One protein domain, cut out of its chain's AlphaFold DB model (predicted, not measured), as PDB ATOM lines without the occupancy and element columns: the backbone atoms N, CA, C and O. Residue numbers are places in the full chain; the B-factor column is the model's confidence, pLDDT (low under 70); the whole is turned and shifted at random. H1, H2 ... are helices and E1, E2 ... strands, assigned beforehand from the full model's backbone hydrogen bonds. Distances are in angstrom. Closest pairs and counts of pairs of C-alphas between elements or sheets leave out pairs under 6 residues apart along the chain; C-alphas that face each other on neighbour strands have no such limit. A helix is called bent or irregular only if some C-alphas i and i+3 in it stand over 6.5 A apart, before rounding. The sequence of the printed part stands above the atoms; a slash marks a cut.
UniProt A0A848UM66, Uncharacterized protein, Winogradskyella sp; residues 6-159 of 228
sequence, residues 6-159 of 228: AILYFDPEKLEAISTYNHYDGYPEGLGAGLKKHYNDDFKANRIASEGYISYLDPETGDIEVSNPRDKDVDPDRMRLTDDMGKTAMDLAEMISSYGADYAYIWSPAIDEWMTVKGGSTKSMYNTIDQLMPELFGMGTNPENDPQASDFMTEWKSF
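AT A GLANCE: This is residues 6 to 159 of the 228 residues of an uncharacterized protein of Winogradskyella sp (UniProt A0A848UM66). A strongly twisted sheet of five strands makes the middle layer, with H1 and H2 over one face and H3 and H4 over the other. Two long links, residues 50 to 76 and residues 138 to 151, reach toward opposite ends of the longest axis, and the second leads to H5, a short helix off the sheet. The printed part has 154 residues, with named elements in the order E1 E2 H1 H2 E3 H3 E4 E5 H4 H5; the sheet, E3 E2 E1 E4 E5, is mixed, and the class is mixed, helices and strands. It is compact, with a radius of gyration of the C-alphas of 15.2 A, yet elongated in outline, spanning 49 by 28 by 27 A.

HOW THE PARTS SIT: E1, residues 6 to 11, and E2, residues 16 to 22, form an antiparallel hairpin, with N 9 and O 18 3.0 A apart. H1, residues 31 to 38, is on the sheet at a height of 8.7 A. H2, residues 42 to 49, is on the same face at a height of 7.9 A; its closest C-alpha pair with E1 is Ile 7 and Ala 49, 5.5 A. E3, residues 77 to 80, is an edge strand antiparallel to E2, with N 17 and O 79 2.8 A apart. H3, residues 85 to 98, is on the opposite face from H2. E4, residues 103 to 108, is parallel to E1, with N 8 and O 105 2.8 A apart. E3, H3 and E4 make a split strand-helix-strand unit, two strands running the same way with E2 and E1 between them, and its crossover is right-handed. E5, residues 113 to 118, the other edge strand, forms a hairpin with E4, with N 106 and O 115 2.9 A apart. H4, residues 122 to 137, touches H3 at a steep tilt of 54 degrees, opposite ways; their closest C-alphas, of Ala 93 and Tyr 126, are 5.1 A apart. H4 is irregular, with C-alphas 131 and 134 7.1 A apart, and has a kink of 48 degrees near residue 131. H5, residues 152 to 159, is not on the sheet and is close to but not clearly touching H4, the closest C-alphas being those of Phe 137 and Trp 156, 6.3 A. Every O i to N i+4 pair is within hydrogen-bond range in H1, H2, H3 and H5, and 10 of 12 in H4.

IN THESE COORDINATES: E1 begins at C-alpha 6, (-8.097, -34.186, 13.853). From first to last C-alpha E2 measures 19.4 A, H3 19.8 A and H4 20.8 A. H5 ends at C-alpha 159, (-21.268, -15.657, 3.669).

THE WHOLE: The C-alphas farthest apart, of Pro 69 and Glu 144, are 52.5 A apart. The printed part has no cut. The links H2 to E3 and H4 to H5 are long. pLDDT is under 70 at residue 13 and residues 139 to 152.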
ATOM      1  N   ALA A   6      -8.410 -35.266  14.776       98.44
ATOM      2  CA  ALA A   6      -8.097 -34.186  13.853       98.44
ATOM      3  C   ALA A   6      -8.867 -32.930  14.283       98.44
ATOM      4  O   ALA A   6     -10.042 -33.023  14.640       98.44
ATOM      5  N   ILE A   7      -8.223 -31.770  14.247       98.62
ATOM      6  CA  ILE A   7      -8.851 -30.466  14.487       98.62
ATOM      7  C   ILE A   7      -8.763 -29.707  13.173       98.62
ATOM      8  O   ILE A   7      -7.662 -29.560  12.652       98.62
ATOM      9  N   LEU A   8      -9.897 -29.288  12.620       97.75
ATOM     10  CA  LEU A   8      -9.987 -28.684  11.298       97.75
ATOM     11  C   LEU A   8     -10.663 -27.320  11.378       97.75
ATOM     12  O   LEU A   8     -11.700 -27.161  12.024       97.75
ATOM     13  N   TYR A   9     -10.092 -26.369  10.653       94.75
ATOM     14  CA  TYR A   9     -10.656 -25.050  10.410       94.75
ATOM     15  C   TYR A   9     -10.655 -24.788   8.903       94.75
ATOM     16  O   TYR A   9      -9.740 -25.216   8.195       94.75
ATOM     17  N   PHE A  10     -11.679 -24.106   8.402       89.81
ATOM     18  CA  PHE A  10     -11.727 -23.675   7.010       89.81
ATOM     19  C   PHE A  10     -11.238 -22.236   6.922       89.81
ATOM     20  O   PHE A  10     -11.930 -21.340   7.382       89.81
ATOM     21  N   ASP A  11     -10.067 -22.025   6.320       82.88
ATOM     22  CA  ASP A  11      -9.529 -20.700   6.030       82.88
ATOM     23  C   ASP A  11     -10.320 -20.081   4.861       82.88
ATOM     24  O   ASP A  11     -10.210 -20.543   3.712       82.88
ATOM     25  N   PRO A  12     -11.132 -19.049   5.142       71.06
ATOM     26  CA  PRO A  12     -12.038 -18.462   4.168       71.06
ATOM     27  C   PRO A  12     -11.321 -17.608   3.121       71.06
ATOM     28  O   PRO A  12     -11.775 -17.501   1.980       71.06
ATOM     29  N   GLU A  13     -10.179 -17.026   3.479       69.62
ATOM     30  CA  GLU A  13      -9.395 -16.179   2.585       69.62
ATOM     31  C   GLU A  13      -8.625 -17.022   1.571       69.62
ATOM     32  O   GLU A  13      -8.537 -16.691   0.383       69.62
ATOM     33  N   LYS A  14      -8.063 -18.138   2.044       79.06
ATOM     34  CA  LYS A  14      -7.219 -19.026   1.239       79.06
ATOM     35  C   LYS A  14      -7.994 -20.158   0.574       79.06
ATOM     36  O   LYS A  14      -7.442 -20.812  -0.314       79.06
ATOM     37  N   LEU A  15      -9.262 -20.348   0.947       82.00
ATOM     38  CA  LEU A  15     -10.127 -21.433   0.475       82.00
ATOM     39  C   LEU A  15      -9.473 -22.799   0.710       82.00
ATOM     40  O   LEU A  15      -9.375 -23.632  -0.196       82.00
ATOM     41  N   GLU A  16      -8.984 -23.019   1.926       89.88
ATOM     42  CA  GLU A  16      -8.344 -24.268   2.331       89.88
ATOM     43  C   GLU A  16      -8.862 -24.736   3.689       89.88
ATOM     44  O   GLU A  16      -9.197 -23.933   4.547       89.88
ATOM     45  N   ALA A  17      -8.915 -26.047   3.899       93.12
ATOM     46  CA  ALA A  17      -8.946 -26.602   5.240       93.12
ATOM     47  C   ALA A  17      -7.515 -26.644   5.776       93.12
ATOM     48  O   ALA A  17      -6.608 -27.128   5.092       93.12
ATOM     49  N   ILE A  18      -7.329 -26.167   6.998       95.94
ATOM     50  CA  ILE A  18      -6.107 -26.332   7.776       95.94
ATOM     51  C   ILE A  18      -6.389 -27.288   8.925       95.94
ATOM     52  O   ILE A  18      -7.494 -27.293   9.476       95.94
ATOM     53  N   SER A  19      -5.411 -28.123   9.268       97.31
ATOM     54  CA  SER A  19      -5.610 -29.114  10.310       97.31
ATOM     55  C   SER A  19      -4.420 -29.324  11.230       97.31
ATOM     56  O   SER A  19      -3.256 -29.229  10.839       97.31
ATOM     57  N   THR A  20      -4.768 -29.659  12.469       98.12
ATOM     58  CA  THR A  20      -3.850 -30.070  13.522       98.12
ATOM     59  C   THR A  20      -4.168 -31.489  13.953       98.12
ATOM     60  O   THR A  20      -5.324 -31.857  14.195       98.12
ATOM     61  N   TYR A  21      -3.120 -32.291  14.086       97.75
ATOM     62  CA  TYR A  21      -3.205 -33.624  14.652       97.75
ATOM     63  C   TYR A  21      -3.114 -33.575  16.181       97.75
ATOM     64  O   TYR A  21      -2.152 -33.044  16.732       97.75
ATOM     65  N   ASN A  22      -4.068 -34.205  16.868       97.94
ATOM     66  CA  ASN A  22      -4.045 -34.411  18.314       97.94
ATOM     67  C   ASN A  22      -3.792 -35.885  18.664       97.94
ATOM     68  O   ASN A  22      -4.537 -36.778  18.241       97.94
ATOM     69  N   HIS A  23      -2.771 -36.147  19.484       96.94
ATOM     70  CA  HIS A  23      -2.336 -37.515  19.772       96.94
ATOM     71  C   HIS A  23      -3.108 -38.207  20.909       96.94
ATOM     72  O   HIS A  23      -3.378 -39.406  20.800       96.94
ATOM     73  N   TYR A  24      -3.442 -37.497  21.993       96.94
ATOM     74  CA  TYR A  24      -4.058 -38.064  23.199       96.94
ATOM     75  C   TYR A  24      -5.389 -37.398  23.557       96.94
ATOM     76  O   TYR A  24      -5.604 -36.222  23.298       96.94
ATOM     77  N   ASP A  25      -6.266 -38.165  24.209       97.19
ATOM     78  CA  ASP A  25      -7.546 -37.696  24.759       97.19
ATOM     79  C   ASP A  25      -8.482 -36.995  23.754       97.19
ATOM     80  O   ASP A  25      -9.224 -36.073  24.081       97.19
ATOM     81  N   GLY A  26      -8.492 -37.464  22.502       97.69
ATOM     82  CA  GLY A  26      -9.336 -36.926  21.430       97.69
ATOM     83  C   GLY A  26     -10.854 -37.106  21.610       97.69
ATOM     84  O   GLY A  26     -11.597 -36.891  20.654       97.69
ATOM     85  N   TYR A  27     -11.333 -37.536  22.778       98.00
ATOM     86  CA  TYR A  27     -12.752 -37.765  23.051       98.00
ATOM     87  C   TYR A  27     -13.559 -36.458  23.157       98.00
ATOM     88  O   TYR A  27     -12.991 -35.420  23.510       98.00
ATOM     89  N   PRO A  28     -14.888 -36.494  22.921       97.94
ATOM     90  CA  PRO A  28     -15.750 -35.324  23.095       97.94
ATOM     91  C   PRO A  28     -15.686 -34.710  24.498       97.94
ATOM     92  O   PRO A  28     -15.783 -33.497  24.637       97.94
ATOM     93  N   GLU A  29     -15.513 -35.532  25.531       96.69
ATOM     94  CA  GLU A  29     -15.348 -35.115  26.927       96.69
ATOM     95  C   GLU A  29     -13.935 -34.618  27.281       96.69
ATOM     96  O   GLU A  29     -13.776 -33.976  28.315       96.69
ATOM     97  N   GLY A  30     -12.936 -34.913  26.444       97.06
ATOM     98  CA  GLY A  30     -11.548 -34.468  26.586       97.06
ATOM     99  C   GLY A  30     -11.285 -33.276  25.671       97.06
ATOM    100  O   GLY A  30     -11.763 -32.169  25.929       97.06
ATOM    101  N   LEU A  31     -10.593 -33.517  24.551       98.38
ATOM    102  CA  LEU A  31     -10.306 -32.496  23.538       98.38
ATOM    103  C   LEU A  31     -11.555 -31.699  23.130       98.38
ATOM    104  O   LEU A  31     -11.497 -30.474  23.069       98.38
ATOM    105  N   GLY A  32     -12.686 -32.368  22.877       98.19
ATOM    106  CA  GLY A  32     -13.911 -31.691  22.441       98.19
ATOM    107  C   GLY A  32     -14.433 -30.666  23.455       98.19
ATOM    108  O   GLY A  32     -14.865 -29.578  23.068       98.19
ATOM    109  N   ALA A  33     -14.354 -30.974  24.749       98.00
ATOM    110  CA  ALA A  33     -14.736 -30.061  25.820       98.00
ATOM    111  C   ALA A  33     -13.751 -28.889  25.927       98.00
ATOM    112  O   ALA A  33     -14.183 -27.743  26.057       98.00
ATOM    113  N   GLY A  34     -12.449 -29.161  25.794       98.12
ATOM    114  CA  GLY A  34     -11.412 -28.129  25.777       98.12
ATOM    115  C   GLY A  34     -11.584 -27.141  24.622       98.12
ATOM    116  O   GLY A  34     -11.572 -25.932  24.844       98.12
ATOM    117  N   LEU A  35     -11.844 -27.638  23.410       98.44
ATOM    118  CA  LEU A  35     -12.120 -26.806  22.236       98.44
ATOM    119  C   LEU A  35     -13.345 -25.910  22.454       98.44
ATOM    120  O   LEU A  35     -13.267 -24.699  22.272       98.44
ATOM    121  N   LYS A  36     -14.458 -26.476  22.935       96.88
ATOM    122  CA  LYS A  36     -15.692 -25.715  23.205       96.88
ATOM    123  C   LYS A  36     -15.560 -24.680  24.319       96.88
ATOM    124  O   LYS A  36     -16.340 -23.737  24.354       96.88
ATOM    125  N   LYS A  37     -14.626 -24.865  25.251       96.12
ATOM    126  CA  LYS A  37     -14.435 -23.960  26.390       96.12
ATOM    127  C   LYS A  37     -13.384 -22.884  26.122       96.12
ATOM    128  O   LYS A  37     -13.532 -21.766  26.607       96.12
ATOM    129  N   HIS A  38     -12.328 -23.223  25.386       94.06
ATOM    130  CA  HIS A  38     -11.136 -22.383  25.252       94.06
ATOM    131  C   HIS A  38     -10.854 -21.920  23.824       94.06
ATOM    132  O   HIS A  38     -10.158 -20.923  23.661       94.06
ATOM    133  N   TYR A  39     -11.395 -22.600  22.812       94.44
ATOM    134  CA  TYR A  39     -11.177 -22.303  21.395       94.44
ATOM    135  C   TYR A  39     -12.506 -22.173  20.649       94.44
ATOM    136  O   TYR A  39     -12.734 -22.827  19.643       94.44
ATOM    137  N   ASN A  40     -13.417 -21.382  21.201       91.81
ATOM    138  CA  ASN A  40     -14.839 -21.349  20.862       91.81
ATOM    139  C   ASN A  40     -15.256 -20.124  20.040       91.81
ATOM    140  O   ASN A  40     -16.406 -19.703  20.105       91.81
ATOM    141  N   ASP A  41     -14.301 -19.546  19.328       86.00
ATOM    142  CA  ASP A  41     -14.488 -18.454  18.386       86.00
ATOM    143  C   ASP A  41     -13.613 -18.701  17.159       86.00
ATOM    144  O   ASP A  41     -12.706 -19.543  17.198       86.00
ATOM    145  N   ASP A  42     -13.881 -17.975  16.077       83.62
ATOM    146  CA  ASP A  42     -13.258 -18.216  14.779       83.62
ATOM    147  C   ASP A  42     -11.725 -18.084  14.830       83.62
ATOM    148  O   ASP A  42     -10.991 -18.949  14.340       83.62
ATOM    149  N   PHE A  43     -11.219 -17.069  15.539       83.12
ATOM    150  CA  PHE A  43      -9.783 -16.830  15.698       83.12
ATOM    151  C   PHE A  43      -9.084 -17.935  16.464       83.12
ATOM    152  O   PHE A  43      -8.021 -18.421  16.064       83.12
ATOM    153  N   LYS A  44      -9.651 -18.330  17.602       89.81
ATOM    154  CA  LYS A  44      -9.066 -19.386  18.414       89.81
ATOM    155  C   LYS A  44      -9.185 -20.726  17.697       89.81
ATOM    156  O   LYS A  44      -8.230 -21.498  17.756       89.81
ATOM    157  N   ALA A  45     -10.275 -20.978  16.974       93.88
ATOM    158  CA  ALA A  45     -10.427 -22.162  16.139       93.88
ATOM    159  C   ALA A  45      -9.354 -22.244  15.045       93.88
ATOM    160  O   ALA A  45      -8.686 -23.275  14.923       93.88
ATOM    161  N   ASN A  46      -9.108 -21.148  14.326       92.00
ATOM    162  CA  ASN A  46      -8.013 -21.055  13.361       92.00
ATOM    163  C   ASN A  46      -6.654 -21.297  14.032       92.00
ATOM    164  O   ASN A  46      -5.852 -22.109  13.562       92.00
ATOM    165  N   ARG A  47      -6.408 -20.649  15.176       92.06
ATOM    166  CA  ARG A  47      -5.153 -20.788  15.922       92.06
ATOM    167  C   ARG A  47      -4.866 -22.242  16.284       92.06
ATOM    168  O   ARG A  47      -3.787 -22.725  15.965       92.06
ATOM    169  N   ILE A  48      -5.812 -22.940  16.918       96.56
ATOM    170  CA  ILE A  48      -5.593 -24.332  17.338       96.56
ATOM    171  C   ILE A  48      -5.489 -25.286  16.151       96.56
ATOM    172  O   ILE A  48      -4.715 -26.235  16.209       96.56
ATOM    173  N   ALA A  49      -6.218 -25.032  15.061       97.19
ATOM    174  CA  ALA A  49      -6.094 -25.809  13.831       97.19
ATOM    175  C   ALA A  49      -4.773 -25.537  13.085       97.19
ATOM    176  O   ALA A  49      -4.353 -26.372  12.284       97.19
ATOM    177  N   SER A  50      -4.090 -24.428  13.388       95.19
ATOM    178  CA  SER A  50      -2.806 -24.020  12.804       95.19
ATOM    179  C   SER A  50      -1.560 -24.535  13.534       95.19
ATOM    180  O   SER A  50      -0.458 -24.314  13.036       95.19
ATOM    181  N   GLU A  51      -1.690 -25.205  14.682       95.19
ATOM    182  CA  GLU A  51      -0.536 -25.690  15.469       95.19
ATOM    183  C   GLU A  51       0.201 -26.861  14.789       95.19
ATOM    184  O   GLU A  51       1.364 -27.133  15.075       95.19
ATOM    185  N   GLY A  52      -0.487 -27.580  13.901       95.88
ATOM    186  CA  GLY A  52      -0.016 -28.731  13.133       95.88
ATOM    187  C   GLY A  52       0.071 -30.024  13.930       95.88
ATOM    188  O   GLY A  52      -0.500 -31.043  13.529       95.88
ATOM    189  N   TYR A  53       0.681 -29.983  15.110       97.25
ATOM    190  CA  TYR A  53       0.710 -31.113  16.027       97.25
ATOM    191  C   TYR A  53       0.533 -30.672  17.478       97.25
ATOM    192  O   TYR A  53       1.268 -29.830  17.990       97.25
ATOM    193  N   ILE A  54      -0.365 -31.355  18.186       97.56
ATOM    194  CA  ILE A  54      -0.448 -31.322  19.643       97.56
ATOM    195  C   ILE A  54      -0.463 -32.748  20.201       97.56
ATOM    196  O   ILE A  54      -1.068 -33.678  19.658       97.56
ATOM    197  N   SER A  55       0.220 -32.951  21.320       96.88
ATOM    198  CA  SER A  55       0.101 -34.194  22.077       96.88
ATOM    199  C   SER A  55      -1.200 -34.220  22.868       96.88
ATOM    200  O   SER A  55      -1.845 -35.266  22.913       96.88
ATOM    201  N   TYR A  56      -1.563 -33.099  23.490       97.25
ATOM    202  CA  TYR A  56      -2.696 -32.990  24.401       97.25
ATOM    203  C   TYR A  56      -3.177 -31.537  24.502       97.25
ATOM    204  O   TYR A  56      -2.376 -30.613  24.351       97.25
ATOM    205  N   LEU A  57      -4.465 -31.366  24.796       97.88
ATOM    206  CA  LEU A  57      -5.075 -30.111  25.223       97.88
ATOM    207  C   LEU A  57      -5.660 -30.320  26.622       97.88
ATOM    208  O   LEU A  57      -6.507 -31.198  26.790       97.88
ATOM    209  N   ASP A  58      -5.263 -29.500  27.594       97.12
ATOM    210  CA  ASP A  58      -5.904 -29.478  28.910       97.12
ATOM    211  C   ASP A  58      -7.299 -28.830  28.788       97.12
ATOM    212  O   ASP A  58      -7.399 -27.639  28.470       97.12
ATOM    213  N   PRO A  59      -8.398 -29.574  29.023       95.88
ATOM    214  CA  PRO A  59      -9.748 -29.046  28.865       95.88
ATOM    215  C   PRO A  59     -10.138 -28.045  29.959       95.88
ATOM    216  O   PRO A  59     -11.171 -27.386  29.837       95.88
ATOM    217  N   GLU A  60      -9.359 -27.928  31.036       94.62
ATOM    218  CA  GLU A  60      -9.613 -26.985  32.115       94.62
ATOM    219  C   GLU A  60      -8.895 -25.652  31.934       94.62
ATOM    220  O   GLU A  60      -9.486 -24.613  32.254       94.62
ATOM    221  N   THR A  61      -7.653 -25.675  31.445       94.94
ATOM    222  CA  THR A  61      -6.837 -24.460  31.274       94.94
ATOM    223  C   THR A  61      -6.808 -23.945  29.839       94.94
ATOM    224  O   THR A  61      -6.648 -22.739  29.641       94.94
ATOM    225  N   GLY A  62      -7.002 -24.819  28.851       92.81
ATOM    226  CA  GLY A  62      -6.813 -24.505  27.438       92.81
ATOM    227  C   GLY A  62      -5.355 -24.596  26.979       92.81
ATOM    228  O   GLY A  62      -5.059 -24.199  25.856       92.81
ATOM    229  N   ASP A  63      -4.440 -25.083  27.820       95.56
ATOM    230  CA  ASP A  63      -3.030 -25.206  27.456       95.56
ATOM    231  C   ASP A  63      -2.793 -26.424  26.560       95.56
ATOM    232  O   ASP A  63      -3.253 -27.534  26.842       95.56
ATOM    233  N   ILE A  64      -2.024 -26.217  25.492       96.06
ATOM    234  CA  ILE A  64      -1.570 -27.289  24.610       96.06
ATOM    235  C   ILE A  64      -0.192 -27.790  25.027       96.06
ATOM    236  O   ILE A  64       0.699 -27.021  25.397       96.06
ATOM    237  N   GLU A  65       0.010 -29.095  24.900       95.62
ATOM    238  CA  GLU A  65       1.298 -29.734  25.128       95.62
ATOM    239  C   GLU A  65       1.811 -30.411  23.861       95.62
ATOM    240  O   GLU A  65       1.069 -31.086  23.149       95.62
ATOM    241  N   VAL A  66       3.122 -30.318  23.639       94.81
ATOM    242  CA  VAL A  66       3.851 -31.119  22.650       94.81
ATOM    243  C   VAL A  66       4.924 -31.910  23.389       94.81
ATOM    244  O   VAL A  66       5.975 -31.383  23.757       94.81
ATOM    245  N   SER A  67       4.654 -33.189  23.657       90.69
ATOM    246  CA  SER A  67       5.503 -34.013  24.525       90.69
ATOM    247  C   SER A  67       6.843 -34.385  23.881       90.69
ATOM    248  O   SER A  67       7.820 -34.647  24.584       90.69
ATOM    249  N   ASN A  68       6.906 -34.428  22.549       88.75
ATOM    250  CA  ASN A  68       8.122 -34.718  21.802       88.75
ATOM    251  C   ASN A  68       8.623 -33.442  21.107       88.75
ATOM    252  O   ASN A  68       7.977 -32.973  20.176       88.75
ATOM    253  N   PRO A  69       9.802 -32.909  21.474       87.38
ATOM    254  CA  PRO A  69      10.316 -31.665  20.901       87.38
ATOM    255  C   PRO A  69      10.466 -31.660  19.376       87.38
ATOM    256  O   PRO A  69      10.489 -30.590  18.786       87.38
ATOM    257  N   ARG A  70      10.590 -32.831  18.733       87.81
ATOM    258  CA  ARG A  70      10.661 -32.925  17.264       87.81
ATOM    259  C   ARG A  70       9.345 -32.595  16.575       87.81
ATOM    260  O   ARG A  70       9.373 -32.254  15.402       87.81
ATOM    261  N   ASP A  71       8.243 -32.703  17.305       90.56
ATOM    262  CA  ASP A  71       6.902 -32.514  16.768       90.56
ATOM    263  C   ASP A  71       6.411 -31.069  16.991       90.56
ATOM    264  O   ASP A  71       5.311 -30.724  16.589       90.56
ATOM    265  N   LYS A  72       7.229 -30.211  17.623       86.00
ATOM    266  CA  LYS A  72       6.871 -28.826  17.972       86.00
ATOM    267  C   LYS A  72       6.767 -27.897  16.764       86.00
ATOM    268  O   LYS A  72       6.015 -26.935  16.807       86.00
ATOM    269  N   ASP A  73       7.540 -28.188  15.725       89.19
ATOM    270  CA  ASP A  73       7.627 -27.371  14.513       89.19
ATOM    271  C   ASP A  73       7.055 -28.134  13.303       89.19
ATOM    272  O   ASP A  73       7.519 -27.971  12.175       89.19
ATOM    273  N   VAL A  74       6.111 -29.053  13.544       92.06
ATOM    274  CA  VAL A  74       5.393 -29.752  12.473       92.06
ATOM    275  C   VAL A  74       4.385 -28.786  11.875       92.06
ATOM    276  O   VAL A  74       3.497 -28.308  12.572       92.06
ATOM    277  N   ASP A  75       4.528 -28.513  10.582       94.25
ATOM    278  CA  ASP A  75       3.582 -27.667   9.866       94.25
ATOM    279  C   ASP A  75       2.181 -28.308   9.854       94.25
ATOM    280  O   ASP A  75       2.066 -29.529   9.699       94.25
ATOM    281  N   PRO A  76       1.109 -27.507   9.965       95.31
ATOM    282  CA  PRO A  76      -0.246 -28.005   9.790       95.31
ATOM    283  C   PRO A  76      -0.484 -28.467   8.359       95.31
ATOM    284  O   PRO A  76      -0.051 -27.822   7.396       95.31
ATOM    285  N   ASP A  77      -1.236 -29.558   8.214       94.94
ATOM    286  CA  ASP A  77      -1.652 -29.998   6.891       94.94
ATOM    287  C   ASP A  77      -2.712 -29.054   6.339       94.94
ATOM    288  O   ASP A  77      -3.616 -28.599   7.046       94.94
ATOM    289  N   ARG A  78      -2.590 -28.784   5.040       94.38
ATOM    290  CA  ARG A  78      -3.469 -27.886   4.296       94.38
ATOM    291  C   ARG A  78      -4.047 -28.604   3.095       94.38
ATOM    292  O   ARG A  78      -3.336 -29.292   2.359       94.38
ATOM    293  N   MET A  79      -5.333 -28.397   2.859       92.75
ATOM    294  CA  MET A  79      -6.051 -28.959   1.725       92.75
ATOM    295  C   MET A  79      -6.907 -27.886   1.084       92.75
ATOM    296  O   MET A  79      -7.810 -27.341   1.708       92.75
ATOM    297  N   ARG A  80      -6.658 -27.619  -0.195       88.94
ATOM    298  CA  ARG A  80      -7.492 -26.693  -0.958       88.94
ATOM    299  C   ARG A  80      -8.906 -27.234  -1.086       88.94
ATOM    300  O   ARG A  80      -9.097 -28.386  -1.468       88.94
ATOM    301  N   LEU A  81      -9.869 -26.367  -0.820       86.06
ATOM    302  CA  LEU A  81     -11.271 -26.630  -1.079       86.06
ATOM    303  C   LEU A  81     -11.517 -26.518  -2.585       86.06
ATOM    304  O   LEU A  81     -10.852 -25.755  -3.294       86.06
ATOM    305  N   THR A  82     -12.444 -27.325  -3.080       84.12
ATOM    306  CA  THR A  82     -12.824 -27.329  -4.498       84.12
ATOM    307  C   THR A  82     -14.213 -26.737  -4.655       84.12
ATOM    308  O   THR A  82     -14.885 -26.515  -3.663       84.12
ATOM    309  N   ASP A  83     -14.646 -26.487  -5.884       77.75
ATOM    310  CA  ASP A  83     -16.026 -26.136  -6.237       77.75
ATOM    311  C   ASP A  83     -16.921 -27.372  -6.435       77.75
ATOM    312  O   ASP A  83     -18.021 -27.269  -6.974       77.75
ATOM    313  N   ASP A  84     -16.496 -28.537  -5.932       84.12
ATOM    314  CA  ASP A  84     -17.313 -29.744  -5.800       84.12
ATOM    315  C   ASP A  84     -17.445 -30.118  -4.308       84.12
ATOM    316  O   ASP A  84     -16.462 -30.439  -3.630       84.12
ATOM    317  N   MET A  85     -18.671 -30.056  -3.774       81.25
ATOM    318  CA  MET A  85     -18.946 -30.335  -2.358       81.25
ATOM    319  C   MET A  85     -18.669 -31.795  -2.007       81.25
ATOM    320  O   MET A  85     -18.085 -32.074  -0.961       81.25
ATOM    321  N   GLY A  86     -19.042 -32.723  -2.891       87.12
ATOM    322  CA  GLY A  86     -18.841 -34.151  -2.670       87.12
ATOM    323  C   GLY A  86     -17.358 -34.508  -2.703       87.12
ATOM    324  O   GLY A  86     -16.884 -35.282  -1.868       87.12
ATOM    325  N   LYS A  87     -16.596 -33.893  -3.615       89.75
ATOM    326  CA  LYS A  87     -15.136 -34.011  -3.623       89.75
ATOM    327  C   LYS A  87     -14.516 -33.416  -2.361       89.75
ATOM    328  O   LYS A  87     -13.675 -34.066  -1.753       89.75
ATOM    329  N   THR A  88     -14.950 -32.230  -1.945       90.19
ATOM    330  CA  THR A  88     -14.458 -31.577  -0.722       90.19
ATOM    331  C   THR A  88     -14.721 -32.445   0.511       90.19
ATOM    332  O   THR A  88     -13.804 -32.695   1.290       90.19
ATOM    333  N   ALA A  89     -15.927 -33.000   0.651       92.81
ATOM    334  CA  ALA A  89     -16.262 -33.925   1.731       92.81
ATOM    335  C   ALA A  89     -15.402 -35.203   1.706       92.81
ATOM    336  O   ALA A  89     -15.004 -35.709   2.758       92.81
ATOM    337  N   MET A  90     -15.102 -35.733   0.515       95.31
ATOM    338  CA  MET A  90     -14.236 -36.904   0.360       95.31
ATOM    339  C   MET A  90     -12.788 -36.590   0.743       95.31
ATOM    340  O   MET A  90     -12.193 -37.344   1.510       95.31
ATOM    341  N   ASP A  91     -12.241 -35.474   0.260       95.00
ATOM    342  CA  ASP A  91     -10.865 -35.066   0.547       95.00
ATOM    343  C   ASP A  91     -10.689 -34.800   2.067       95.00
ATOM    344  O   ASP A  91      -9.700 -35.238   2.661       95.00
ATOM    345  N   LEU A  92     -11.695 -34.218   2.744       95.25
ATOM    346  CA  LEU A  92     -11.720 -34.093   4.214       95.25
ATOM    347  C   LEU A  92     -11.720 -35.456   4.917       95.25
ATOM    348  O   LEU A  92     -10.972 -35.676   5.872       95.25
ATOM    349  N   ALA A  93     -12.548 -36.395   4.452       96.88
ATOM    350  CA  ALA A  93     -12.593 -37.740   5.016       96.88
ATOM    351  C   ALA A  93     -11.255 -38.479   4.846       96.88
ATOM    352  O   ALA A  93     -10.848 -39.229   5.737       96.88
ATOM    353  N   GLU A  94     -10.567 -38.284   3.720       96.38
ATOM    354  CA  GLU A  94      -9.234 -38.835   3.467       96.38
ATOM    355  C   GLU A  94      -8.173 -38.215   4.380       96.38
ATOM    356  O   GLU A  94      -7.386 -38.962   4.965       96.38
ATOM    357  N   MET A  95      -8.200 -36.894   4.581       95.12
ATOM    358  CA  MET A  95      -7.324 -36.201   5.531       95.12
ATOM    359  C   MET A  95      -7.484 -36.764   6.949       95.12
ATOM    360  O   MET A  95      -6.508 -37.228   7.540       95.12
ATOM    361  N   ILE A  96      -8.715 -36.828   7.467       96.81
ATOM    362  CA  ILE A  96      -9.001 -37.368   8.809       96.81
ATOM    363  C   ILE A  96      -8.549 -38.833   8.922       96.81
ATOM    364  O   ILE A  96      -7.971 -39.251   9.929       96.81
ATOM    365  N   SER A  97      -8.776 -39.626   7.869       96.19
ATOM    366  CA  SER A  97      -8.350 -41.029   7.805       96.19
ATOM    367  C   SER A  97      -6.827 -41.175   7.836       96.19
ATOM    368  O   SER A  97      -6.308 -42.068   8.510       96.19
ATOM    369  N   SER A  98      -6.097 -40.275   7.170       95.06
ATOM    370  CA  SER A  98      -4.628 -40.286   7.126       95.06
ATOM    371  C   SER A  98      -3.989 -40.105   8.508       95.06
ATOM    372  O   SER A  98      -2.925 -40.662   8.778       95.06
ATOM    373  N   TYR A  99      -4.686 -39.419   9.416       94.50
ATOM    374  CA  TYR A  99      -4.274 -39.234  10.809       94.50
ATOM    375  C   TYR A  99      -4.525 -40.469  11.677       94.50
ATOM    376  O   TYR A  99      -4.050 -40.548  12.813       94.50
ATOM    377  N   GLY A 100      -5.287 -41.447  11.177       95.38
ATOM    378  CA  GLY A 100      -5.812 -42.530  12.002       95.38
ATOM    379  C   GLY A 100      -6.631 -41.985  13.172       95.38
ATOM    380  O   GLY A 100      -6.535 -42.513  14.282       95.38
ATOM    381  N   ALA A 101      -7.348 -40.881  12.942       97.12
ATOM    382  CA  ALA A 101      -8.096 -40.175  13.966       97.12
ATOM    383  C   ALA A 101      -9.362 -40.952  14.356       97.12
ATOM    384  O   ALA A 101     -10.115 -41.434  13.506       97.12
ATOM    385  N   ASP A 102      -9.608 -41.050  15.660       98.12
ATOM    386  CA  ASP A 102     -10.817 -41.659  16.216       98.12
ATOM    387  C   ASP A 102     -11.990 -40.665  16.230       98.12
ATOM    388  O   ASP A 102     -13.153 -41.073  16.252       98.12
ATOM    389  N   TYR A 103     -11.682 -39.365  16.189       98.31
ATOM    390  CA  TYR A 103     -12.624 -38.251  16.110       98.31
ATOM    391  C   TYR A 103     -12.055 -37.126  15.241       98.31
ATOM    392  O   TYR A 103     -10.843 -36.957  15.146       98.31
ATOM    393  N   ALA A 104     -12.919 -36.323  14.640       98.38
ATOM    394  CA  ALA A 104     -12.544 -35.049  14.050       98.38
ATOM    395  C   ALA A 104     -13.449 -33.943  14.584       98.38
ATOM    396  O   ALA A 104     -14.651 -34.155  14.760       98.38
ATOM    397  N   TYR A 105     -12.858 -32.783  14.834       98.50
ATOM    398  CA  TYR A 105     -13.538 -31.567  15.256       98.50
ATOM    399  C   TYR A 105     -13.379 -30.548  14.143       98.50
ATOM    400  O   TYR A 105     -12.256 -30.175  13.817       98.50
ATOM    401  N   ILE A 106     -14.487 -30.149  13.534       97.50
ATOM    402  CA  ILE A 106     -14.507 -29.215  12.411       97.50
ATOM    403  C   ILE A 106     -15.224 -27.959  12.889       97.50
ATOM    404  O   ILE A 106     -16.376 -28.045  13.316       97.50
ATOM    405  N   TRP A 107     -14.543 -26.818  12.868       95.50
ATOM    406  CA  TRP A 107     -15.174 -25.540  13.184       95.50
ATOM    407  C   TRP A 107     -16.173 -25.173  12.086       95.50
ATOM    408  O   TRP A 107     -15.811 -25.168  10.906       95.50
ATOM    409  N   SER A 108     -17.419 -24.885  12.469       90.12
ATOM    410  CA  SER A 108     -18.401 -24.288  11.569       90.12
ATOM    411  C   SER A 108     -18.549 -22.800  11.884       90.12
ATOM    412  O   SER A 108     -19.175 -22.466  12.894       90.12
ATOM    413  N   PRO A 109     -18.067 -21.901  11.008       78.38
ATOM    414  CA  PRO A 109     -18.314 -20.467  11.159       78.38
ATOM    415  C   PRO A 109     -19.791 -20.098  10.942       78.38
ATOM    416  O   PRO A 109     -20.208 -18.997  11.273       78.38
ATOM    417  N   ALA A 110     -20.604 -20.996  10.376       78.75
ATOM    418  CA  ALA A 110     -22.019 -20.735  10.123       78.75
ATOM    419  C   ALA A 110     -22.914 -20.881  11.354       78.75
ATOM    420  O   ALA A 110     -23.990 -20.285  11.403       78.75
ATOM    421  N   ILE A 111     -22.482 -21.681  12.326       83.94
ATOM    422  CA  ILE A 111     -23.204 -21.881  13.587       83.94
ATOM    423  C   ILE A 111     -22.349 -21.530  14.810       83.94
ATOM    424  O   ILE A 111     -22.794 -21.773  15.925       83.94
ATOM    425  N   ASP A 112     -21.144 -20.982  14.601       85.19
ATOM    426  CA  ASP A 112     -20.143 -20.666  15.632       85.19
ATOM    427  C   ASP A 112     -19.915 -21.834  16.621       85.19
ATOM    428  O   ASP A 112     -19.815 -21.661  17.839       85.19
ATOM    429  N   GLU A 113     -19.841 -23.065  16.097       92.50
ATOM    430  CA  GLU A 113     -19.670 -24.275  16.905       92.50
ATOM    431  C   GLU A 113     -18.716 -25.306  16.281       92.50
ATOM    432  O   GLU A 113     -18.604 -25.473  15.065       92.50
ATOM    433  N   TRP A 114     -18.076 -26.094  17.154       97.12
ATOM    434  CA  TRP A 114     -17.333 -27.292  16.765       97.12
ATOM    435  C   TRP A 114     -18.269 -28.459  16.462       97.12
ATOM    436  O   TRP A 114     -18.881 -29.046  17.365       97.12
ATOM    437  N   MET A 115     -18.279 -28.891  15.207       96.12
ATOM    438  CA  MET A 115     -18.915 -30.129  14.783       96.12
ATOM    439  C   MET A 115     -18.011 -31.329  15.046       96.12
ATOM    440  O   MET A 115     -16.812 -31.293  14.789       96.12
ATOM    441  N   THR A 116     -18.587 -32.421  15.551       97.50
ATOM    442  CA  THR A 116     -17.840 -33.651  15.858       97.50
ATOM    443  C   THR A 116     -18.184 -34.756  14.869       97.50
ATOM    444  O   THR A 116     -19.332 -35.190  14.781       97.50
ATOM    445  N   VAL A 117     -17.170 -35.284  14.187       97.50
ATOM    446  CA  VAL A 117     -17.275 -36.456  13.314       97.50
ATOM    447  C   VAL A 117     -16.586 -37.632  13.992       97.50
ATOM    448  O   VAL A 117     -15.432 -37.546  14.405       97.50
ATOM    449  N   LYS A 118     -17.282 -38.764  14.112       97.25
ATOM    450  CA  LYS A 118     -16.670 -39.991  14.625       97.25
ATOM    451  C   LYS A 118     -15.811 -40.641  13.539       97.25
ATOM    452  O   LYS A 118     -16.287 -40.876  12.428       97.25
ATOM    453  N   GLY A 119     -14.579 -40.985  13.897       92.62
ATOM    454  CA  GLY A 119     -13.654 -41.734  13.061       92.62
ATOM    455  C   GLY A 119     -14.198 -43.109  12.668       92.62
ATOM    456  O   GLY A 119     -15.076 -43.690  13.317       92.62
ATOM    457  N   GLY A 120     -13.682 -43.646  11.571       92.38
ATOM    458  CA  GLY A 120     -14.117 -44.927  11.033       92.38
ATOM    459  C   GLY A 120     -13.529 -45.177   9.654       92.38
ATOM    460  O   GLY A 120     -12.435 -44.727   9.334       92.38
ATOM    461  N   SER A 121     -14.264 -45.896   8.808       95.81
ATOM    462  CA  SER A 121     -13.875 -46.004   7.400       95.81
ATOM    463  C   SER A 121     -13.960 -44.636   6.716       95.81
ATOM    464  O   SER A 121     -14.894 -43.881   6.990       95.81
ATOM    465  N   THR A 122     -13.077 -44.353   5.755       96.81
ATOM    466  CA  THR A 122     -13.162 -43.130   4.933       96.81
ATOM    467  C   THR A 122     -14.569 -42.933   4.364       96.81
ATOM    468  O   THR A 122     -15.120 -41.846   4.446       96.81
ATOM    469  N   LYS A 123     -15.222 -44.011   3.903       96.38
ATOM    470  CA  LYS A 123     -16.594 -43.959   3.375       96.38
ATOM    471  C   LYS A 123     -17.637 -43.513   4.409       96.38
ATOM    472  O   LYS A 123     -18.554 -42.777   4.062       96.38
ATOM    473  N   SER A 124     -17.548 -43.980   5.656       96.00
ATOM    474  CA  SER A 124     -18.502 -43.572   6.698       96.00
ATOM    475  C   SER A 124     -18.285 -42.125   7.128       96.00
ATOM    476  O   SER A 124     -19.262 -41.421   7.372       96.00
ATOM    477  N   MET A 125     -17.025 -41.686   7.192       96.88
ATOM    478  CA  MET A 125     -16.696 -40.289   7.477       96.88
ATOM    479  C   MET A 125     -17.171 -39.380   6.345       96.88
ATOM    480  O   MET A 125     -17.883 -38.428   6.630       96.88
ATOM    481  N   TYR A 126     -16.907 -39.735   5.082       96.38
ATOM    482  CA  TYR A 126     -17.425 -39.033   3.904       96.38
ATOM    483  C   TYR A 126     -18.942 -38.836   3.985       96.38
ATOM    484  O   TYR A 126     -19.397 -37.704   3.953       96.38
ATOM    485  N   ASN A 127     -19.718 -39.907   4.190       95.25
ATOM    486  CA  ASN A 127     -21.177 -39.798   4.283       95.25
ATOM    487  C   ASN A 127     -21.636 -38.856   5.410       95.25
ATOM    488  O   ASN A 127     -22.686 -38.236   5.293       95.25
ATOM    489  N   THR A 128     -20.891 -38.803   6.518       95.75
ATOM    490  CA  THR A 128     -21.215 -37.920   7.648       95.75
ATOM    491  C   THR A 128     -20.883 -36.473   7.299       95.75
ATOM    492  O   THR A 128     -21.711 -35.597   7.494       95.75
ATOM    493  N   ILE A 129     -19.693 -36.224   6.753       94.56
ATOM    494  CA  ILE A 129     -19.237 -34.884   6.371       94.56
ATOM    495  C   ILE A 129     -20.131 -34.317   5.270       94.56
ATOM    496  O   ILE A 129     -20.588 -33.195   5.408       94.56
ATOM    497  N   ASP A 130     -20.452 -35.106   4.242       91.25
ATOM    498  CA  ASP A 130     -21.345 -34.730   3.138       91.25
ATOM    499  C   ASP A 130     -22.712 -34.234   3.645       91.25
ATOM    500  O   ASP A 130     -23.225 -33.225   3.173       91.25
ATOM    501  N   GLN A 131     -23.257 -34.876   4.686       89.88
ATOM    502  CA  GLN A 131     -24.495 -34.443   5.347       89.88
ATOM    503  C   GLN A 131     -24.335 -33.158   6.165       89.88
ATOM    504  O   GLN A 131     -25.298 -32.406   6.290       89.88
ATOM    505  N   LEU A 132     -23.152 -32.919   6.731       90.12
ATOM    506  CA  LEU A 132     -22.847 -31.733   7.531       90.12
ATOM    507  C   LEU A 132     -22.419 -30.535   6.678       90.12
ATOM    508  O   LEU A 132     -22.461 -29.419   7.180       90.12
ATOM    509  N   MET A 133     -22.032 -30.730   5.410       86.19
ATOM    510  CA  MET A 133     -21.568 -29.652   4.527       86.19
ATOM    511  C   MET A 133     -22.493 -28.421   4.530       86.19
ATOM    512  O   MET A 133     -21.976 -27.313   4.635       86.19
ATOM    513  N   PRO A 134     -23.834 -28.547   4.478       80.00
ATOM    514  CA  PRO A 134     -24.691 -27.369   4.531       80.00
ATOM    515  C   PRO A 134     -24.508 -26.557   5.820       80.00
ATOM    516  O   PRO A 134     -24.312 -25.350   5.764       80.00
ATOM    517  N   GLU A 135     -24.475 -27.210   6.980       83.25
ATOM    518  CA  GLU A 135     -24.292 -26.544   8.275       83.25
ATOM    519  C   GLU A 135     -22.849 -26.088   8.523       83.25
ATOM    520  O   GLU A 135     -22.643 -25.086   9.195       83.25
ATOM    521  N   LEU A 136     -21.843 -26.781   7.979       85.12
ATOM    522  CA  LEU A 136     -20.433 -26.370   8.048       85.12
ATOM    523  C   LEU A 136     -20.183 -25.057   7.303       85.12
ATOM    524  O   LEU A 136     -19.320 -24.276   7.690       85.12
ATOM    525  N   PHE A 137     -20.936 -24.827   6.227       77.81
ATOM    526  CA  PHE A 137     -20.725 -23.709   5.315       77.81
ATOM    527  C   PHE A 137     -21.900 -22.716   5.268       77.81
ATOM    528  O   PHE A 137     -21.881 -21.785   4.466       77.81
ATOM    529  N   GLY A 138     -22.926 -22.902   6.104       73.00
ATOM    530  CA  GLY A 138     -24.095 -22.017   6.186       73.00
ATOM    531  C   GLY A 138     -25.037 -22.079   4.982       73.00
ATOM    532  O   GLY A 138     -25.859 -21.182   4.795       73.00
ATOM    533  N   MET A 139     -24.946 -23.130   4.167       68.38
ATOM    534  CA  MET A 139     -25.799 -23.331   2.998       68.38
ATOM    535  C   MET A 139     -27.166 -23.864   3.450       68.38
ATOM    536  O   MET A 139     -27.251 -24.858   4.168       68.38
ATOM    537  N   GLY A 140     -28.256 -23.218   3.034       54.78
ATOM    538  CA  GLY A 140     -29.625 -23.661   3.346       54.78
ATOM    539  C   GLY A 140     -30.343 -22.918   4.480       54.78
ATOM    540  O   GLY A 140     -31.467 -23.281   4.822       54.78
ATOM    541  N   THR A 141     -29.770 -21.841   5.026       51.44
ATOM    542  CA  THR A 141     -30.499 -20.915   5.920       51.44
ATOM    543  C   THR A 141     -31.461 -19.986   5.165       51.44
ATOM    544  O   THR A 141     -32.329 -19.369   5.784       51.44
ATOM    545  N   ASN A 142     -31.382 -19.937   3.828       46.19
ATOM    546  CA  ASN A 142     -32.331 -19.236   2.966       46.19
ATOM    547  C   ASN A 142     -33.168 -20.232   2.127       46.19
ATOM    548  O   ASN A 142     -32.664 -20.765   1.139       46.19
ATOM    549  N   PRO A 143     -34.445 -20.484   2.474       43.31
ATOM    550  CA  PRO A 143     -35.297 -21.454   1.776       43.31
ATOM    551  C   PRO A 143     -35.685 -21.062   0.336       43.31
ATOM    552  O   PRO A 143     -36.332 -21.860  -0.341       43.31
ATOM    553  N   GLU A 144     -35.322 -19.864  -0.144       48.91
ATOM    554  CA  GLU A 144     -35.544 -19.436  -1.537       48.91
ATOM    555  C   GLU A 144     -34.395 -19.799  -2.495       48.91
ATOM    556  O   GLU A 144     -34.596 -19.777  -3.711       48.91
ATOM    557  N   ASN A 145     -33.230 -20.196  -1.976       49.16
ATOM    558  CA  ASN A 145     -32.081 -20.606  -2.777       49.16
ATOM    559  C   ASN A 145     -31.889 -22.118  -2.641       49.16
ATOM    560  O   ASN A 145     -31.239 -22.589  -1.715       49.16
ATOM    561  N   ASP A 146     -32.485 -22.877  -3.560       46.38
ATOM    562  CA  ASP A 146     -32.054 -24.246  -3.852       46.38
ATOM    563  C   ASP A 146     -30.621 -24.150  -4.407       46.38
ATOM    564  O   ASP A 146     -30.452 -23.627  -5.518       46.38
ATOM    565  N   PRO A 147     -29.581 -24.542  -3.646       48.91
ATOM    566  CA  PRO A 147     -28.214 -24.332  -4.075       48.91
ATOM    567  C   PRO A 147     -27.955 -25.269  -5.249       48.91
ATOM    568  O   PRO A 147     -27.780 -26.480  -5.101       48.91
ATOM    569  N   GLN A 148     -27.902 -24.717  -6.460       53.03
ATOM    570  CA  GLN A 148     -27.207 -25.421  -7.523       53.03
ATOM    571  C   GLN A 148     -25.751 -25.548  -7.076       53.03
ATOM    572  O   GLN A 148     -25.054 -24.550  -6.911       53.03
ATOM    573  N   ALA A 149     -25.293 -26.790  -6.907       48.91
ATOM    574  CA  ALA A 149     -23.956 -27.155  -6.437       48.91
ATOM    575  C   ALA A 149     -22.788 -26.508  -7.214       48.91
ATOM    576  O   ALA A 149     -21.645 -26.651  -6.808       48.91
ATOM    577  N   SER A 150     -23.040 -25.800  -8.320       49.94
ATOM    578  CA  SER A 150     -22.028 -25.048  -9.063       49.94
ATOM    579  C   SER A 150     -21.720 -23.651  -8.506       49.94
ATOM    580  O   SER A 150     -20.787 -23.033  -9.006       49.94
ATOM    581  N   ASP A 151     -22.482 -23.132  -7.533       65.44
ATOM    582  CA  ASP A 151     -22.284 -21.767  -6.995       65.44
ATOM    583  C   ASP A 151     -21.895 -21.724  -5.509       65.44
ATOM    584  O   ASP A 151     -21.754 -20.658  -4.915       65.44
ATOM    585  N   PHE A 152     -21.656 -22.881  -4.890       66.94
ATOM    586  CA  PHE A 152     -21.467 -22.950  -3.441       66.94
ATOM    587  C   PHE A 152     -20.231 -22.190  -2.952       66.94
ATOM    588  O   PHE A 152     -20.256 -21.598  -1.881       66.94
ATOM    589  N   MET A 153     -19.135 -22.187  -3.721       70.56
ATOM    590  CA  MET A 153     -17.933 -21.436  -3.348       70.56
ATOM    591  C   MET A 153     -18.174 -19.930  -3.435       70.56
ATOM    592  O   MET A 153     -17.516 -19.170  -2.730       70.56
ATOM    593  N   THR A 154     -19.093 -19.484  -4.292       74.88
ATOM    594  CA  THR A 154     -19.513 -18.084  -4.370       74.88
ATOM    595  C   THR A 154     -20.397 -17.728  -3.184       74.88
ATOM    596  O   THR A 154     -20.125 -16.737  -2.513       74.88
ATOM    597  N   GLU A 155     -21.409 -18.549  -2.891       72.69
ATOM    598  CA  GLU A 155     -22.295 -18.357  -1.737       72.69
ATOM    599  C   GLU A 155     -21.505 -18.373  -0.430       72.69
ATOM    600  O   GLU A 155     -21.655 -17.475   0.395       72.69
ATOM    601  N   TRP A 156     -20.586 -19.327  -0.280       73.38
ATOM    602  CA  TRP A 156     -19.720 -19.407   0.883       73.38
ATOM    603  C   TRP A 156     -18.795 -18.195   0.980       73.38
ATOM    604  O   TRP A 156     -18.708 -17.594   2.041       73.38
ATOM    605  N   LYS A 157     -18.172 -17.745  -0.117       73.06
ATOM    606  CA  LYS A 157     -17.392 -16.493  -0.103       73.06
ATOM    607  C   LYS A 157     -18.226 -15.282   0.311       73.06
ATOM    608  O   LYS A 157     -17.715 -14.437   1.038       73.06
ATOM    609  N   SER A 158     -19.477 -15.192  -0.142       73.69
ATOM    610  CA  SER A 158     -20.395 -14.122   0.266       73.69
ATOM    611  C   SER A 158     -20.681 -14.203   1.762       73.69
ATOM    612  O   SER A 158     -20.474 -13.222   2.472       73.69
ATOM    613  N   PHE A 159     -21.052 -15.392   2.249       72.38
ATOM    614  CA  PHE A 159     -21.268 -15.657   3.669       72.38
ATOM    615  C   PHE A 159     -20.048 -15.251   4.504       72.38
ATOM    616  O   PHE A 159     -20.192 -14.535   5.489       72.38
TER     617      PHE A 159